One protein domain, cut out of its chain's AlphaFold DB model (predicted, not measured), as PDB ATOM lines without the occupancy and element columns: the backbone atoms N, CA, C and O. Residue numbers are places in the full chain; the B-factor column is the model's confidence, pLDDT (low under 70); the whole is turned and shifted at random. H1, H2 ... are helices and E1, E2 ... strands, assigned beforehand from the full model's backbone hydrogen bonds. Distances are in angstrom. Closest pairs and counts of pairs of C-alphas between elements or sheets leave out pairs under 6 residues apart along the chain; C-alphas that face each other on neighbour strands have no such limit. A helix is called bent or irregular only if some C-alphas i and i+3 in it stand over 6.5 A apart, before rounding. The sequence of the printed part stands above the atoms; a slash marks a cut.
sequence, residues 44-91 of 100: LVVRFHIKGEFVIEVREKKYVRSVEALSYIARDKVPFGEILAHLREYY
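This is residues 44 to 91 of the 100 residues of the protein "Os02g0320700 protein" of Oryza sativa subsp. japonica (UniProt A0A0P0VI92). A long two-stranded ribbon is bent sharply into an L, with the antiparallel pair E1 and E4 as one limb and the hairpin of E2 and E3 as the other. Past the far end of the first limb the chain folds back into one helix, H1, which leaves an open gap between itself and E1, E2 and E3; residues 56 to 61 at the hairpin's tip and residues 81 to 91 stick out. The printed part has 48 residues with four named strands and one named helix, in the order E1, E2, E3, E4, H1, and its class is mixed, helices and strands. It is only just loose, close to extended, with a radius of gyration of the C-alphas of 14.0 A, and its outline is flat, spanning 39 by 25 by 11 A.

E1 is residues 44 to 50, 18.5 A long, from C-alpha 44 at (53.733, 178.194, 305.265). E4, the longest strand, is residues 67 to 74, 22.8 A. E2 is residues 53 to 57, 12.5 A, and E3 is residues 60 to 64, 12.2 A. H1 is residues 80 to 90, 16.2 A, ending at C-alpha 90 at (55.379, 193.483, 291.565).

E1 and E4 are antiparallel neighbours at 154 degrees, with N 46 and O 71 within hydrogen-bond range at 2.8 A. E1 runs on into E2 at 82 degrees, and E3 runs on into E4 at 90 degrees. E2 and E3 form a hairpin at 147 degrees, with N 55 and O 62 at 2.8 A. E1 and E3 are only just apart, closest 8.2 A. H1 is apart from E1, E2 and E3; 6 of its 7 O i to N i+4 pairs are within hydrogen-bond range.

The two C-alphas farthest apart, those of Val 58 and Asp 76, are 41.0 A apart. The printed part has no cut, and its four links are tight. The mean pLDDT of the printed part is 82.2, and no printed residue is under 70.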
ATOM      1  N   LEU A  44      53.987 177.593 306.566       79.90
ATOM      2  CA  LEU A  44      53.733 178.194 305.265       79.90
ATOM      3  C   LEU A  44      53.459 177.076 304.261       79.90
ATOM      4  O   LEU A  44      54.297 176.195 304.050       79.90
ATOM      5  N   VAL A  45      52.291 177.122 303.628       80.74
ATOM      6  CA  VAL A  45      51.948 176.195 302.550       80.74
ATOM      7  C   VAL A  45      52.458 176.782 301.242       80.74
ATOM      8  O   VAL A  45      51.993 177.826 300.793       80.74
ATOM      9  N   VAL A  46      53.413 176.107 300.611       80.75
ATOM     10  CA  VAL A  46      53.963 176.525 299.321       80.75
ATOM     11  C   VAL A  46      53.487 175.565 298.242       80.75
ATOM     12  O   VAL A  46      53.732 174.358 298.306       80.75
ATOM     13  N   ARG A  47      52.794 176.107 297.238       84.05
ATOM     14  CA  ARG A  47      52.364 175.358 296.058       84.05
ATOM     15  C   ARG A  47      53.379 175.522 294.941       84.05
ATOM     16  O   ARG A  47      53.640 176.629 294.480       84.05
ATOM     17  N   PHE A  48      53.917 174.401 294.485       79.95
ATOM     18  CA  PHE A  48      54.841 174.328 293.369       79.95
ATOM     19  C   PHE A  48      54.140 173.744 292.150       79.95
ATOM     20  O   PHE A  48      53.435 172.742 292.243       79.95
ATOM     21  N   HIS A  49      54.396 174.339 290.990       84.89
ATOM     22  CA  HIS A  49      53.974 173.810 289.702       84.89
ATOM     23  C   HIS A  49      55.222 173.343 288.937       84.89
ATOM     24  O   HIS A  49      56.021 174.147 288.455       84.89
ATOM     25  N   ILE A  50      55.416 172.031 288.839       81.75
ATOM     26  CA  ILE A  50      56.644 171.403 288.331       81.75
ATOM     27  C   ILE A  50      56.394 170.839 286.927       81.75
ATOM     28  O   ILE A  50      55.316 170.317 286.657       81.75
ATOM     29  N   LYS A  51      57.393 170.908 286.032       88.81
ATOM     30  CA  LYS A  51      57.328 170.364 284.654       88.81
ATOM     31  C   LYS A  51      56.171 170.919 283.798       88.81
ATOM     32  O   LYS A  51      55.709 170.237 282.891       88.81
ATOM     33  N   GLY A  52      55.696 172.129 284.090       88.36
ATOM     34  CA  GLY A  52      54.731 172.814 283.232       88.36
ATOM     35  C   GLY A  52      55.411 173.611 282.124       88.36
ATOM     36  O   GLY A  52      56.636 173.717 282.062       88.36
ATOM     37  N   GLU A  53      54.596 174.204 281.265       89.46
ATOM     38  CA  GLU A  53      55.028 175.116 280.212       89.46
ATOM     39  C   GLU A  53      54.251 176.430 280.296       89.46
ATOM     40  O   GLU A  53      53.062 176.450 280.617       89.46
ATOM     41  N   PHE A  54      54.927 177.546 280.020       90.39
ATOM     42  CA  PHE A  54      54.252 178.833 279.894       90.39
ATOM     43  C   PHE A  54      53.714 178.994 278.475       90.39
ATOM     44  O   PHE A  54      54.484 178.996 277.517       90.39
ATOM     45  N   VAL A  55      52.408 179.199 278.354       90.48
ATOM     46  CA  VAL A  55      51.719 179.486 277.095       90.48
ATOM     47  C   VAL A  55      51.198 180.917 277.144       90.48
ATOM     48  O   VAL A  55      50.644 181.352 278.152       90.48
ATOM     49  N   ILE A  56      51.407 181.668 276.063       91.06
ATOM     50  CA  ILE A  56      50.885 183.028 275.916       91.06
ATOM     51  C   ILE A  56      49.625 182.948 275.057       91.06
ATOM     52  O   ILE A  56      49.702 182.678 273.862       91.06
ATOM     53  N   GLU A  57      48.469 183.202 275.662       87.47
ATOM     54  CA  GLU A  57      47.193 183.300 274.958       87.47
ATOM     55  C   GLU A  57      46.796 184.764 274.828       87.47
ATOM     56  O   GLU A  57      46.408 185.387 275.813       87.47
ATOM     57  N   VAL A  58      46.860 185.298 273.602       85.27
ATOM     58  CA  VAL A  58      46.441 186.656 273.193       85.27
ATOM     59  C   VAL A  58      47.178 187.790 273.925       85.27
ATOM     60  O   VAL A  58      47.863 188.584 273.282       85.27
ATOM     61  N   ARG A  59      47.037 187.884 275.251       88.38
ATOM     62  CA  ARG A  59      47.675 188.844 276.168       88.38
ATOM     63  C   ARG A  59      47.975 188.278 277.562       88.38
ATOM     64  O   ARG A  59      48.468 189.019 278.405       88.38
ATOM     65  N   GLU A  60      47.685 187.008 277.825       85.83
ATOM     66  CA  GLU A  60      47.813 186.416 279.155       85.83
ATOM     67  C   GLU A  60      48.804 185.246 279.133       85.83
ATOM     68  O   GLU A  60      48.748 184.381 278.259       85.83
ATOM     69  N   LYS A  61      49.745 185.233 280.082       87.49
ATOM     70  CA  LYS A  61      50.729 184.157 280.238       87.49
ATOM     71  C   LYS A  61      50.192 183.152 281.253       87.49
ATOM     72  O   LYS A  61      50.115 183.461 282.438       87.49
ATOM     73  N   LYS A  62      49.840 181.955 280.795       85.53
ATOM     74  CA  LYS A  62      49.321 180.854 281.617       85.53
ATOM     75  C   LYS A  62      50.387 179.776 281.773       85.53
ATOM     76  O   LYS A  62      51.143 179.527 280.839       85.53
ATOM     77  N   TYR A  63      50.460 179.134 282.935       85.00
ATOM     78  CA  TYR A  63      51.313 177.962 283.146       85.00
ATOM     79  C   TYR A  63      50.446 176.707 283.087       85.00
ATOM     80  O   TYR A  63      49.510 176.566 283.870       85.00
ATOM     81  N   VAL A  64      50.709 175.826 282.127       88.62
ATOM     82  CA  VAL A  64      49.870 174.658 281.831       88.62
ATOM     83  C   VAL A  64      50.680 173.369 281.887       88.62
ATOM     84  O   VAL A  64      51.909 173.390 281.857       88.62
ATOM     85  N   ARG A  65      49.981 172.228 281.979       88.29
ATOM     86  CA  ARG A  65      50.564 170.868 281.990       88.29
ATOM     87  C   ARG A  65      51.551 170.612 283.137       88.29
ATOM     88  O   ARG A  65      52.350 169.685 283.069       88.29
ATOM     89  N   SER A  66      51.484 171.414 284.196       88.06
ATOM     90  CA  SER A  66      52.299 171.227 285.389       88.06
ATOM     91  C   SER A  66      51.762 170.118 286.282       88.06
ATOM     92  O   SER A  66      50.551 169.966 286.425       88.06
ATOM     93  N   VAL A  67      52.664 169.432 286.971       85.97
ATOM     94  CA  VAL A  67      52.340 168.642 288.157       85.97
ATOM     95  C   VAL A  67      52.355 169.575 289.362       85.97
ATOM     96  O   VAL A  67      53.363 170.232 289.624       85.97
ATOM     97  N   GLU A  68      51.238 169.645 290.080       85.60
ATOM     98  CA  GLU A  68      51.157 170.398 291.329       85.60
ATOM     99  C   GLU A  68      51.741 169.578 292.481       85.60
ATOM    100  O   GLU A  68      51.437 168.396 292.643       85.60
ATOM    101  N   ALA A  69      52.570 170.220 293.295       82.08
ATOM    102  CA  ALA A  69      53.060 169.683 294.552       82.08
ATOM    103  C   ALA A  69      52.853 170.723 295.654       82.08
ATOM    104  O   ALA A  69      53.054 171.918 295.442       82.08
ATOM    105  N   LEU A  70      52.462 170.263 296.837       87.34
ATOM    106  CA  LEU A  70      52.373 171.095 298.030       87.34
ATOM    107  C   LEU A  70      53.550 170.770 298.944       87.34
ATOM    108  O   LEU A  70      53.896 169.603 299.128       87.34
ATOM    109  N   SER A  71      54.148 171.802 299.521       79.20
ATOM    110  CA  SER A  71      55.140 171.680 300.580       79.20
ATOM    111  C   SER A  71      54.716 172.509 301.780       79.20
ATOM    112  O   SER A  71      54.063 173.543 301.634       79.20
ATOM    113  N   TYR A  72      55.106 172.048 302.960       83.25
ATOM    114  CA  TYR A  72      54.840 172.693 304.233       83.25
ATOM    115  C   TYR A  72      56.188 173.094 304.812       83.25
ATOM    116  O   TYR A  72      57.008 172.235 305.131       83.25
ATOM    117  N   ILE A  73      56.437 174.395 304.877       79.94
ATOM    118  CA  ILE A  73      57.706 174.949 305.340       79.94
ATOM    119  C   ILE A  73      57.437 175.695 306.636       79.94
ATOM    120  O   ILE A  73      56.488 176.468 306.715       79.94
ATOM    121  N   ALA A  74      58.261 175.480 307.654       78.71
ATOM    122  CA  ALA A  74      58.151 176.248 308.885       78.71
ATOM    123  C   ALA A  74      58.482 177.733 308.621       78.71
ATOM    124  O   ALA A  74      59.439 178.057 307.910       78.71
ATOM    125  N   ARG A  75      57.668 178.652 309.151       73.54
ATOM    126  CA  ARG A  75      57.773 180.103 308.916       73.54
ATOM    127  C   ARG A  75      59.057 180.703 309.474       73.54
ATOM    128  O   ARG A  75      59.521 181.710 308.956       73.54
ATOM    129  N   ASP A  76      59.661 180.082 310.481       75.54
ATOM    130  CA  ASP A  76      60.972 180.474 311.007       75.54
ATOM    131  C   ASP A  76      62.108 180.227 309.996       75.54
ATOM    132  O   ASP A  76      63.148 180.881 310.062       75.54
ATOM    133  N   LYS A  77      61.917 179.296 309.049       74.84
ATOM    134  CA  LYS A  77      62.895 178.972 308.002       74.84
ATOM    135  C   LYS A  77      62.813 179.885 306.789       74.84
ATOM    136  O   LYS A  77      63.767 179.920 306.017       74.84
ATOM    137  N   VAL A  78      61.709 180.611 306.612       73.70
ATOM    138  CA  VAL A  78      61.561 181.572 305.516       73.70
ATOM    139  C   VAL A  78      61.346 182.960 306.104       73.70
ATOM    140  O   VAL A  78      60.249 183.249 306.585       73.70
ATOM    141  N   PRO A  79      62.353 183.849 306.065       72.20
ATOM    142  CA  PRO A  79      62.186 185.201 306.569       72.20
ATOM    143  C   PRO A  79      61.066 185.892 305.788       72.20
ATOM    144  O   PRO A  79      61.195 186.214 304.609       72.20
ATOM    145  N   PHE A  80      59.945 186.139 306.465       72.03
ATOM    146  CA  PHE A  80      58.749 186.749 305.876       72.03
ATOM    147  C   PHE A  80      59.050 188.084 305.175       72.03
ATOM    148  O   PHE A  80      58.421 188.424 304.174       72.03
ATOM    149  N   GLY A  81      60.064 188.810 305.658       74.48
ATOM    150  CA  GLY A  81      60.563 190.030 305.029       74.48
ATOM    151  C   GLY A  81      61.046 189.833 303.590       74.48
ATOM    152  O   GLY A  81      60.797 190.703 302.762       74.48
ATOM    153  N   GLU A  82      61.661 188.695 303.259       79.51
ATOM    154  CA  GLU A  82      62.107 188.395 301.891       79.51
ATOM    155  C   GLU A  82      60.924 188.089 300.967       79.51
ATOM    156  O   GLU A  82      60.863 188.611 299.854       79.51
ATOM    157  N   ILE A  83      59.931 187.333 301.454       77.25
ATOM    158  CA  ILE A  83      58.689 187.075 300.706       77.25
ATOM    159  C   ILE A  83      57.976 188.402 300.412       77.25
ATOM    160  O   ILE A  83      57.594 188.675 299.273       77.25
ATOM    161  N   LEU A  84      57.824 189.259 301.427       75.35
ATOM    162  CA  LEU A  84      57.205 190.572 301.267       75.35
ATOM    163  C   LEU A  84      58.008 191.491 300.344       75.35
ATOM    164  O   LEU A  84      57.403 192.227 299.567       75.35
ATOM    165  N   ALA A  85      59.341 191.476 300.424       79.72
ATOM    166  CA  ALA A  85      60.196 192.275 299.553       79.72
ATOM    167  C   ALA A  85      59.997 191.888 298.084       79.72
ATOM    168  O   ALA A  85      59.795 192.769 297.251       79.72
ATOM    169  N   HIS A  86      59.954 190.587 297.787       78.65
ATOM    170  CA  HIS A  86      59.690 190.103 296.436       78.65
ATOM    171  C   HIS A  86      58.282 190.474 295.956       78.65
ATOM    172  O   HIS A  86      58.108 190.953 294.841       78.65
ATOM    173  N   LEU A  87      57.260 190.344 296.807       77.42
ATOM    174  CA  LEU A  87      55.901 190.757 296.445       77.42
ATOM    175  C   LEU A  87      55.793 192.263 296.185       77.42
ATOM    176  O   LEU A  87      55.073 192.666 295.276       77.42
ATOM    177  N   ARG A  88      56.515 193.090 296.950       79.81
ATOM    178  CA  ARG A  88      56.543 194.554 296.785       79.81
ATOM    179  C   ARG A  88      57.155 195.011 295.464       79.81
ATOM    180  O   ARG A  88      56.849 196.114 295.022       79.81
ATOM    181  N   GLU A  89      57.986 194.182 294.839       84.41
ATOM    182  CA  GLU A  89      58.556 194.458 293.518       84.41
ATOM    183  C   GLU A  89      57.478 194.469 292.421       84.41
ATOM    184  O   GLU A  89      57.552 195.261 291.484       84.41
ATOM    185  N   TYR A  90      56.435 193.646 292.572       80.41
ATOM    186  CA  TYR A  90      55.379 193.483 291.565       80.41
ATOM    187  C   TYR A  90      54.028 194.068 291.993       80.41
ATOM    188  O   TYR A  90      53.204 194.410 291.144       80.41
ATOM    189  N   TYR A  91      53.787 194.200 293.298       74.27
ATOM    190  CA  TYR A  91      52.498 194.585 293.861       74.27
ATOM    191  C   TYR A  91      52.649 195.619 294.973       74.27
ATOM    192  O   TYR A  91      53.573 195.589 295.780       74.27
TER     193      TYR A  91